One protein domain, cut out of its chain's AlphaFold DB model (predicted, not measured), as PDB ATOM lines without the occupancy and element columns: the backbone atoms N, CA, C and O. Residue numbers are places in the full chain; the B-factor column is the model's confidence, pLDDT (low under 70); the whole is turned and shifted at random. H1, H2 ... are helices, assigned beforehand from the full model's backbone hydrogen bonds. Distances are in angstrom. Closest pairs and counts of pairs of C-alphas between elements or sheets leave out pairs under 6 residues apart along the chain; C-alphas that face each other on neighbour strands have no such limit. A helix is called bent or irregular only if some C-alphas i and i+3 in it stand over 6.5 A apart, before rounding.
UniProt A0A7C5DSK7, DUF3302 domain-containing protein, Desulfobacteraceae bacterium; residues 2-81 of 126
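Overview. This is residues 2 to 81 of the 126 residues of the protein "DUF3302 domain-containing protein" of Desulfobacteraceae bacterium (UniProt A0A7C5DSK7). One long helix, H1, forms an arm that sticks out with residues 5 to 26, while its last part and two shorter helices, H2 and H3, make a small compact head at the far end. In the head the chain folds back twice, so that H1, H2 and H3 form a short up-and-down bundle, in which each helix runs against the one before it. The printed part has 80 residues with three named helices, in the order H1, H2, H3, and no named strand; the class is all helix. The whole is extended, with a radius of gyration of the C-alphas of 19.3 A, and spans 72 by 23 by 16 A, the arm making most of the length.

Along the chain. After residues 2 to 4, H1 takes up residues 5 to 40 and is 52.4 A long from first to last C-alpha, beginning with C-alpha 5 at (127.509, 174.573, 91.675). It has a kink of 28 degrees near residue 34 and is irregular, but only just: C-alphas 31 and 34 are 6.7 A apart, and its line is a rough one. H2, residues 46 to 58, measures 19.4 A and begins with C-alpha 46 at (169.648, 205.191, 94.573). H3, residues 64 to 73, measures 14.5 A and ends with C-alpha 73 at (172.040, 202.446, 107.373). Residues 74 to 81 follow it.

Arrangement. H1 touches H2 with residues 31 to 39 alone; the closest C-alphas, those of Ala 38 and Gln 46, are 5.9 A apart. The two form a helical hairpin, at a shallow tilt of 31 degrees, opposite ways. H2 and H3 form a second helical hairpin and touch, their closest C-alphas being those of Ser 56 and Trp 64 at 6.0 A. They run opposite ways at a shallow tilt of 18 degrees. H3 touches H1 with residues 31 to 38 of H1 alone; the closest C-alphas, those of Ala 38 and Ala 71, are 5.3 A apart. These two run the same way at a shallow tilt of 32 degrees. Every O i to N i+4 pair is within hydrogen-bond range in H3, against 30 of 32 in H1 and 8 of 9 in H2.

Size, cuts and confidence. The two C-alphas farthest apart, those of His 2 and Gly 81, are 72.1 A apart. Residues 2 to 26 stand free, and the body without them spans 33 by 18 by 15 A. The printed part has no cut, and both links, H1 to H2 and H2 to H3, are tight. The mean pLDDT of the printed part is 78.2; it is under 70 at residues 2 to 5, 39, 41 to 47 and 74 to 81.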
ATOM      1  N   HIS A   2     118.002 176.817  91.984       61.72
ATOM      2  CA  HIS A   2     119.246 176.042  92.047       61.72
ATOM      3  C   HIS A   2     120.350 176.939  91.495       61.72
ATOM      4  O   HIS A   2     120.399 177.185  90.292       61.72
ATOM      5  N   ILE A   3     121.173 177.494  92.381       65.88
ATOM      6  CA  ILE A   3     122.433 178.095  91.963       65.88
ATOM      7  C   ILE A   3     123.292 176.911  91.512       65.88
ATOM      8  O   ILE A   3     123.638 176.057  92.326       65.88
ATOM      9  N   GLU A   4     123.539 176.800  90.207       69.62
ATOM     10  CA  GLU A   4     124.423 175.779  89.644       69.62
ATOM     11  C   GLU A   4     125.755 175.788  90.415       69.62
ATOM     12  O   GLU A   4     126.337 176.866  90.566       69.62
ATOM     13  N   PRO A   5     126.273 174.632  90.880       68.50
ATOM     14  CA  PRO A   5     127.509 174.573  91.675       68.50
ATOM     15  C   PRO A   5     128.688 175.256  90.960       68.50
ATOM     16  O   PRO A   5     129.519 175.906  91.585       68.50
ATOM     17  N   ARG A   6     128.655 175.243  89.624       74.50
ATOM     18  CA  ARG A   6     129.614 175.902  88.734       74.50
ATOM     19  C   ARG A   6     129.686 177.423  88.909       74.50
ATOM     20  O   ARG A   6     130.750 177.998  88.723       74.50
ATOM     21  N   ILE A   7     128.584 178.099  89.256       81.69
ATOM     22  CA  ILE A   7     128.572 179.561  89.459       81.69
ATOM     23  C   ILE A   7     129.378 179.922  90.707       81.69
ATOM     24  O   ILE A   7     130.133 180.891  90.678       81.69
ATOM     25  N   LEU A   8     129.261 179.129  91.780       84.06
ATOM     26  CA  LEU A   8     130.077 179.311  92.981       84.06
ATOM     27  C   LEU A   8     131.558 179.089  92.668       84.06
ATOM     28  O   LEU A   8     132.379 179.879  93.124       84.06
ATOM     29  N   ASP A   9     131.887 178.097  91.839       86.88
ATOM     30  CA  ASP A   9     133.270 177.834  91.424       86.88
ATOM     31  C   ASP A   9     133.857 178.991  90.601       86.88
ATOM     32  O   ASP A   9     134.980 179.418  90.856       86.88
ATOM     33  N   PHE A  10     133.099 179.563  89.656       89.06
ATOM     34  CA  PHE A  10     133.548 180.735  88.892       89.06
ATOM     35  C   PHE A  10     133.691 181.988  89.763       89.06
ATOM     36  O   PHE A  10     134.635 182.756  89.580       89.06
ATOM     37  N   VAL A  11     132.787 182.194  90.727       90.75
ATOM     38  CA  VAL A  11     132.879 183.304  91.687       90.75
ATOM     39  C   VAL A  11     134.092 183.125  92.604       90.75
ATOM     40  O   VAL A  11     134.855 184.071  92.796       90.75
ATOM     41  N   ALA A  12     134.320 181.917  93.120       91.44
ATOM     42  CA  ALA A  12     135.488 181.591  93.933       91.44
ATOM     43  C   ALA A  12     136.793 181.762  93.144       91.44
ATOM     44  O   ALA A  12     137.737 182.369  93.648       91.44
ATOM     45  N   LEU A  13     136.827 181.308  91.887       92.25
ATOM     46  CA  LEU A  13     137.959 181.504  90.984       92.25
ATOM     47  C   LEU A  13     138.219 182.995  90.735       92.25
ATOM     48  O   LEU A  13     139.364 183.433  90.800       92.25
ATOM     49  N   GLY A  14     137.169 183.788  90.506       93.44
ATOM     50  CA  GLY A  14     137.279 185.237  90.341       93.44
ATOM     51  C   GLY A  14     137.888 185.918  91.569       93.44
ATOM     52  O   GLY A  14     138.833 186.695  91.436       93.44
ATOM     53  N   ILE A  15     137.413 185.575  92.770       95.06
ATOM     54  CA  ILE A  15     137.985 186.075  94.029       95.06
ATOM     55  C   ILE A  15     139.451 185.650  94.159       95.06
ATOM     56  O   ILE A  15     140.293 186.469  94.511       95.06
ATOM     57  N   PHE A  16     139.778 184.400  93.831       95.12
ATOM     58  CA  PHE A  16     141.146 183.892  93.907       95.12
ATOM     59  C   PHE A  16     142.099 184.655  92.979       95.12
ATOM     60  O   PHE A  16     143.197 185.020  93.389       95.12
ATOM     61  N   VAL A  17     141.661 184.964  91.756       95.25
ATOM     62  CA  VAL A  17     142.431 185.782  90.807       95.25
ATOM     63  C   VAL A  17     142.638 187.197  91.346       95.25
ATOM     64  O   VAL A  17     143.755 187.707  91.303       95.25
ATOM     65  N   VAL A  18     141.599 187.824  91.907       95.94
ATOM     66  CA  VAL A  18     141.713 189.162  92.512       95.94
ATOM     67  C   VAL A  18     142.684 189.153  93.691       95.94
ATOM     68  O   VAL A  18     143.545 190.027  93.775       95.94
ATOM     69  N   VAL A  19     142.593 188.156  94.572       96.25
ATOM     70  CA  VAL A  19     143.516 187.985  95.701       96.25
ATOM     71  C   VAL A  19     144.943 187.764  95.204       96.25
ATOM     72  O   VAL A  19     145.861 188.393  95.721       96.25
ATOM     73  N   ALA A  20     145.147 186.940  94.175       94.50
ATOM     74  CA  ALA A  20     146.465 186.715  93.588       94.50
ATOM     75  C   ALA A  20     147.072 188.015  93.034       94.50
ATOM     76  O   ALA A  20     148.230 188.315  93.318       94.50
ATOM     77  N   ILE A  21     146.288 188.828  92.317       95.38
ATOM     78  CA  ILE A  21     146.725 190.147  91.834       95.38
ATOM     79  C   ILE A  21     147.075 191.062  93.012       95.38
ATOM     80  O   ILE A  21     148.114 191.718  92.988       95.38
ATOM     81  N   PHE A  22     146.247 191.077  94.060       95.06
ATOM     82  CA  PHE A  22     146.515 191.846  95.276       95.06
ATOM     83  C   PHE A  22     147.826 191.432  95.947       95.06
ATOM     84  O   PHE A  22     148.596 192.299  96.347       95.06
ATOM     85  N   LEU A  23     148.106 190.130  96.046       92.12
ATOM     86  CA  LEU A  23     149.354 189.618  96.612       92.12
ATOM     87  C   LEU A  23     150.566 190.013  95.763       92.12
ATOM     88  O   LEU A  23     151.569 190.457  96.314       92.12
ATOM     89  N   VAL A  24     150.471 189.919  94.434       89.12
ATOM     90  CA  VAL A  24     151.539 190.370  93.526       89.12
ATOM     91  C   VAL A  24     151.788 191.870  93.690       89.12
ATOM     92  O   VAL A  24     152.933 192.293  93.834       89.12
ATOM     93  N   TYR A  25     150.726 192.674  93.732       88.88
ATOM     94  CA  TYR A  25     150.838 194.117  93.921       88.88
ATOM     95  C   TYR A  25     151.424 194.476  95.292       88.88
ATOM     96  O   TYR A  25     152.254 195.376  95.388       88.88
ATOM     97  N   LEU A  26     151.052 193.739  96.342       88.44
ATOM     98  CA  LEU A  26     151.599 193.907  97.687       88.44
ATOM     99  C   LEU A  26     153.116 193.675  97.704       88.44
ATOM    100  O   LEU A  26     153.843 194.460  98.310       88.44
ATOM    101  N   VAL A  27     153.599 192.631  97.025       84.25
ATOM    102  CA  VAL A  27     155.035 192.331  96.925       84.25
ATOM    103  C   VAL A  27     155.770 193.444  96.180       84.25
ATOM    104  O   VAL A  27     156.770 193.944  96.690       84.25
ATOM    105  N   ILE A  28     155.257 193.888  95.030       84.06
ATOM    106  CA  ILE A  28     155.858 194.996  94.265       84.06
ATOM    107  C   ILE A  28     155.934 196.260  95.134       84.06
ATOM    108  O   ILE A  28     157.001 196.850  95.282       84.06
ATOM    109  N   PHE A  29     154.830 196.610  95.796       84.31
ATOM    110  CA  PHE A  29     154.760 197.780  96.666       84.31
ATOM    111  C   PHE A  29     155.784 197.722  97.809       84.31
ATOM    112  O   PHE A  29     156.515 198.681  98.040       84.31
ATOM    113  N   ILE A  30     155.878 196.588  98.506       85.12
ATOM    114  CA  ILE A  30     156.826 196.378  99.608       85.12
ATOM    115  C   ILE A  30     158.289 196.459  99.123       85.12
ATOM    116  O   ILE A  30     159.162 196.941  99.853       85.12
ATOM    117  N   HIS A  31     158.563 196.030  97.889       82.94
ATOM    118  CA  HIS A  31     159.887 196.116  97.274       82.94
ATOM    119  C   HIS A  31     160.311 197.539  96.896       82.94
ATOM    120  O   HIS A  31     161.504 197.836  96.980       82.94
ATOM    121  N   ASP A  32     159.368 198.421  96.573       79.38
ATOM    122  CA  ASP A  32     159.650 199.815  96.213       79.38
ATOM    123  C   ASP A  32     159.876 200.736  97.433       79.38
ATOM    124  O   ASP A  32     160.576 201.748  97.333       79.38
ATOM    125  N   ILE A  33     159.377 200.368  98.624       82.38
ATOM    126  CA  ILE A  33     159.596 201.102  99.893       82.38
ATOM    127  C   ILE A  33     161.078 201.454 100.169       82.38
ATOM    128  O   ILE A  33     161.368 202.621 100.454       82.38
ATOM    129  N   PRO A  34     162.048 200.520 100.115       76.81
ATOM    130  CA  PRO A  34     163.456 200.824 100.386       76.81
ATOM    131  C   PRO A  34     164.054 201.820  99.387       76.81
ATOM    132  O   PRO A  34     164.883 202.648  99.774       76.81
ATOM    133  N   TYR A  35     163.605 201.801  98.127       72.62
ATOM    134  CA  TYR A  35     164.008 202.790  97.130       72.62
ATOM    135  C   TYR A  35     163.495 204.190  97.496       72.62
ATOM    136  O   TYR A  35     164.262 205.156  97.463       72.62
ATOM    137  N   GLU A  36     162.239 204.315  97.935       74.75
ATOM    138  CA  GLU A  36     161.713 205.600  98.407       74.75
ATOM    139  C   GLU A  36     162.475 206.147  99.622       74.75
ATOM    140  O   GLU A  36     162.722 207.355  99.710       74.75
ATOM    141  N   ILE A  37     162.870 205.276 100.555       72.00
ATOM    142  CA  ILE A  37     163.671 205.658 101.726       72.00
ATOM    143  C   ILE A  37     165.044 206.176 101.280       72.00
ATOM    144  O   ILE A  37     165.489 207.227 101.750       72.00
ATOM    145  N   ALA A  38     165.685 205.496 100.327       75.19
ATOM    146  CA  ALA A  38     166.963 205.916  99.763       75.19
ATOM    147  C   ALA A  38     166.869 207.261  99.023       75.19
ATOM    148  O   ALA A  38     167.755 208.108  99.168       75.19
ATOM    149  N   LYS A  39     165.775 207.490  98.286       69.69
ATOM    150  CA  LYS A  39     165.501 208.753  97.587       69.69
ATOM    151  C   LYS A  39     165.314 209.912  98.562       69.69
ATOM    152  O   LYS A  39     165.945 210.955  98.406       69.69
ATOM    153  N   LYS A  40     164.513 209.720  99.617       72.62
ATOM    154  CA  LYS A  40     164.290 210.733 100.667       72.62
ATOM    155  C   LYS A  40     165.569 211.090 101.424       72.62
ATOM    156  O   LYS A  40     165.693 212.213 101.902       72.62
ATOM    157  N   ARG A  41     166.521 210.158 101.525       69.12
ATOM    158  CA  ARG A  41     167.811 210.377 102.193       69.12
ATOM    159  C   ARG A  41     168.934 210.835 101.265       69.12
ATOM    160  O   ARG A  41     170.010 211.105 101.773       69.12
ATOM    161  N   ASN A  42     168.694 210.982  99.960       66.88
ATOM    162  CA  ASN A  42     169.705 211.354  98.962       66.88
ATOM    163  C   ASN A  42     170.882 210.356  98.890       66.88
ATOM    164  O   ASN A  42     172.051 210.730  98.865       66.88
ATOM    165  N   HIS A  43     170.571 209.056  98.888       67.12
ATOM    166  CA  HIS A  43     171.582 208.000  98.810       67.12
ATOM    167  C   HIS A  43     172.382 208.094  97.490       67.12
ATOM    168  O   HIS A  43     171.767 208.165  96.425       67.12
ATOM    169  N   PRO A  44     173.727 208.031  97.482       69.12
ATOM    170  CA  PRO A  44     174.517 208.124  96.243       69.12
ATOM    171  C   PRO A  44     174.280 206.947  95.282       69.12
ATOM    172  O   PRO A  44     174.551 207.042  94.090       69.12
ATOM    173  N   HIS A  45     173.738 205.841  95.794       68.38
ATOM    174  CA  HIS A  45     173.454 204.619  95.036       68.38
ATOM    175  C   HIS A  45     171.950 204.314  94.899       68.38
ATOM    176  O   HIS A  45     171.555 203.151  94.914       68.38
ATOM    177  N   GLN A  46     171.101 205.342  94.789       66.94
ATOM    178  CA  GLN A  46     169.648 205.191  94.573       66.94
ATOM    179  C   GLN A  46     169.313 204.250  93.401       66.94
ATOM    180  O   GLN A  46     168.502 203.338  93.552       66.94
ATOM    181  N   GLU A  47     170.003 204.412  92.271       63.25
ATOM    182  CA  GLU A  47     169.802 203.594  91.066       63.25
ATOM    183  C   GLU A  47     170.205 202.127  91.270       63.25
ATOM    184  O   GLU A  47     169.592 201.222  90.707       63.25
ATOM    185  N   ALA A  48     171.190 201.865  92.138       76.00
ATOM    186  CA  ALA A  48     171.597 200.504  92.472       76.00
ATOM    187  C   ALA A  48     170.535 199.794  93.320       76.00
ATOM    188  O   ALA A  48     170.296 198.608  93.119       76.00
ATOM    189  N   ILE A  49     169.864 200.510  94.230       74.19
ATOM    190  CA  ILE A  49     168.766 199.955  95.039       74.19
ATOM    191  C   ILE A  49     167.559 199.651  94.151       74.19
ATOM    192  O   ILE A  49     166.947 198.597  94.310       74.19
ATOM    193  N   HIS A  50     167.257 200.522  93.182       73.44
ATOM    194  CA  HIS A  50     166.177 200.279  92.227       73.44
ATOM    195  C   HIS A  50     166.462 199.050  91.355       73.44
ATOM    196  O   HIS A  50     165.661 198.118  91.311       73.44
ATOM    197  N   ALA A  51     167.643 198.992  90.727       73.50
ATOM    198  CA  ALA A  51     168.057 197.845  89.922       73.50
ATOM    199  C   ALA A  51     168.106 196.548  90.748       73.50
ATOM    200  O   ALA A  51     167.653 195.501  90.289       73.50
ATOM    201  N   ALA A  52     168.587 196.611  91.992       74.38
ATOM    202  CA  ALA A  52     168.621 195.464  92.892       74.38
ATOM    203  C   ALA A  52     167.217 194.999  93.318       74.38
ATOM    204  O   ALA A  52     167.025 193.803  93.534       74.38
ATOM    205  N   GLY A  53     166.227 195.898  93.375       76.38
ATOM    206  CA  GLY A  53     164.816 195.550  93.546       76.38
ATOM    207  C   GLY A  53     164.334 194.606  92.443       76.38
ATOM    208  O   GLY A  53     163.874 193.502  92.739       76.38
ATOM    209  N   TRP A  54     164.563 194.967  91.178       79.00
ATOM    210  CA  TRP A  54     164.243 194.118  90.023       79.00
ATOM    211  C   TRP A  54     165.057 192.817  89.993       79.00
ATOM    212  O   TRP A  54     164.511 191.751  89.710       79.00
ATOM    213  N   VAL A  55     166.345 192.861  90.350       77.62
ATOM    214  CA  VAL A  55     167.197 191.660  90.423       77.62
ATOM    215  C   VAL A  55     166.760 190.721  91.554       77.62
ATOM    216  O   VAL A  55     166.841 189.502  91.408       77.62
ATOM    217  N   SER A  56     166.240 191.241  92.669       76.81
ATOM    218  CA  SER A  56     165.771 190.423  93.797       76.81
ATOM    219  C   SER A  56     164.545 189.567  93.459       76.81
ATOM    220  O   SER A  56     164.414 188.467  94.000       76.81
ATOM    221  N   LEU A  57     163.705 190.017  92.517       78.62
ATOM    222  CA  LEU A  57     162.591 189.228  91.980       78.62
ATOM    223  C   LEU A  57     163.099 187.986  91.234       78.62
ATOM    224  O   LEU A  57     162.467 186.934  91.282       78.62
ATOM    225  N   PHE A  58     164.274 188.086  90.604       78.12
ATOM    226  CA  PHE A  58     164.946 186.963  89.954       78.12
ATOM    227  C   PHE A  58     165.707 186.076  90.957       78.12
ATOM    228  O   PHE A  58     165.714 184.855  90.829       78.12
ATOM    229  N   LEU A  59     166.299 186.665  92.002       76.50
ATOM    230  CA  LEU A  59     167.137 185.976  92.998       76.50
ATOM    231  C   LEU A  59     166.375 185.381  94.202       76.50
ATOM    232  O   LEU A  59     166.930 185.229  95.293       76.50
ATOM    233  N   MET A  60     165.103 185.011  94.025       80.44
ATOM    234  CA  MET A  60     164.272 184.403  95.077       80.44
ATOM    235  C   MET A  60     164.167 185.274  96.345       80.44
ATOM    236  O   MET A  60     164.196 184.763  97.458       80.44
ATOM    237  N   HIS A  61     164.072 186.601  96.202       81.56
ATOM    238  CA  HIS A  61     163.796 187.551  97.295       81.56
ATOM    239  C   HIS A  61     164.826 187.568  98.450       81.56
ATOM    240  O   HIS A  61     164.669 188.315  99.411       81.56
ATOM    241  N   THR A  62     165.926 186.816  98.353       80.56
ATOM    242  CA  THR A  62     166.926 186.675  99.432       80.56
ATOM    243  C   THR A  62     167.722 187.964  99.670       80.56
ATOM    244  O   THR A  62     168.058 188.300 100.800       80.56
ATOM    245  N   ILE A  63     168.009 188.716  98.603       80.19
ATOM    246  CA  ILE A  63     168.780 189.976  98.658       80.19
ATOM    247  C   ILE A  63     167.935 191.151  99.173       80.19
ATOM    248  O   ILE A  63     168.466 192.161  99.631       80.19
ATOM    249  N   TRP A  64     166.612 191.028  99.148       81.50
ATOM    250  CA  TRP A  64     165.703 192.106  99.511       81.50
ATOM    251  C   TRP A  64     165.804 192.595 100.973       81.50
ATOM    252  O   TRP A  64     165.990 193.801 101.167       81.50
ATOM    253  N   PRO A  65     165.765 191.733 102.014       81.50
ATOM    254  CA  PRO A  65     165.909 192.194 103.399       81.50
ATOM    255  C   PRO A  65     167.274 192.848 103.661       81.50
ATOM    256  O   PRO A  65     167.390 193.732 104.507       81.50
ATOM    257  N   PHE A  66     168.305 192.476 102.900       82.19
ATOM    258  CA  PHE A  66     169.612 193.123 102.966       82.19
ATOM    259  C   PHE A  66     169.576 194.561 102.416       82.19
ATOM    260  O   PHE A  66     170.137 195.470 103.032       82.19
ATOM    261  N   LEU A  67     168.855 194.807 101.314       80.75
ATOM    262  CA  LEU A  67     168.672 196.155 100.750       80.75
ATOM    263  C   LEU A  67     167.943 197.098 101.715       80.75
ATOM    264  O   LEU A  67     168.267 198.283 101.770       80.75
ATOM    265  N   TRP A  68     166.999 196.578 102.504       78.12
ATOM    266  CA  TRP A  68     166.323 197.349 103.553       78.12
ATOM    267  C   TRP A  68     167.295 197.870 104.605       78.12
ATOM    268  O   TRP A  68     167.267 199.055 104.944       78.12
ATOM    269  N   ILE A  69     168.177 196.995 105.091       78.31
ATOM    270  CA  ILE A  69     169.204 197.359 106.071       78.31
ATOM    271  C   ILE A  69     170.113 198.435 105.476       78.31
ATOM    272  O   ILE A  69     170.387 199.437 106.131       78.31
ATOM    273  N   TRP A  70     170.519 198.274 104.219       77.88
ATOM    274  CA  TRP A  70     171.393 199.219 103.531       77.88
ATOM    275  C   TRP A  70     170.755 200.602 103.336       77.88
ATOM    276  O   TRP A  70     171.383 201.620 103.627       77.88
ATOM    277  N   ALA A  71     169.483 200.652 102.930       77.94
ATOM    278  CA  ALA A  71     168.734 201.901 102.798       77.94
ATOM    279  C   ALA A  71     168.556 202.626 104.147       77.94
ATOM    280  O   ALA A  71     168.573 203.859 104.191       77.94
ATOM    281  N   TYR A  72     168.402 201.879 105.248       75.00
ATOM    282  CA  TYR A  72     168.269 202.444 106.594       75.00
ATOM    283  C   TYR A  72     169.607 202.905 107.188       75.00
ATOM    284  O   TYR A  72     169.648 203.905 107.910       75.00
ATOM    285  N   LEU A  73     170.691 202.193 106.869       73.00
ATOM    286  CA  LEU A  73     172.040 202.446 107.373       73.00
ATOM    287  C   LEU A  73     172.608 203.790 106.893       73.00
ATOM    288  O   LEU A  73     173.448 204.376 107.569       73.00
ATOM    289  N   TYR A  74     172.145 204.307 105.755       68.06
ATOM    290  CA  TYR A  74     172.654 205.565 105.226       68.06
ATOM    291  C   TYR A  74     172.185 206.786 106.024       68.06
ATOM    292  O   TYR A  74     170.982 207.055 106.169       68.06
ATOM    293  N   ASN A  75     173.164 207.563 106.485       64.19
ATOM    294  CA  ASN A  75     172.971 208.818 107.189       64.19
ATOM    295  C   ASN A  75     173.507 209.981 106.332       64.19
ATOM    296  O   ASN A  75     174.713 210.052 106.090       64.19
ATOM    297  N   PRO A  76     172.658 210.926 105.886       60.19
ATOM    298  CA  PRO A  76     173.100 212.044 105.050       60.19
ATOM    299  C   PRO A  76     174.080 212.994 105.755       60.19
ATOM    300  O   PRO A  76     174.758 213.759 105.080       60.19
ATOM    301  N   LYS A  77     174.171 212.953 107.095       57.78
ATOM    302  CA  LYS A  77     175.129 213.763 107.870       57.78
ATOM    303  C   LYS A  77     176.557 213.211 107.860       57.78
ATOM    304  O   LYS A  77     177.485 213.988 108.012       57.78
ATOM    305  N   GLU A  78     176.718 211.903 107.692       62.69
ATOM    306  CA  GLU A  78     178.020 211.211 107.745       62.69
ATOM    307  C   GLU A  78     178.439 210.678 106.362       62.69
ATOM    308  O   GLU A  78     179.598 210.335 106.133       62.69
ATOM    309  N   GLY A  79     177.506 210.633 105.401       61.16
ATOM    310  CA  GLY A  79     177.755 210.096 104.068       61.16
ATOM    311  C   GLY A  79     178.182 208.623 104.106       61.16
ATOM    312  O   GLY A  79     177.915 207.894 105.054       61.16
ATOM    313  N   TRP A  80     178.848 208.170 103.045       62.84
ATOM    314  CA  TRP A  80     179.496 206.853 102.977       62.84
ATOM    315  C   TRP A  80     180.969 206.957 103.402       62.84
ATOM    316  O   TRP A  80     181.839 206.489 102.683       62.84
ATOM    317  N   GLY A  81     181.298 207.677 104.482       55.66
ATOM    318  CA  GLY A  81     182.690 207.859 104.948       55.66
ATOM    319  C   GLY A  81     183.641 208.586 103.976       55.66
ATOM    320  O   GLY A  81     184.720 209.008 104.370       55.66
TER     321      GLY A  81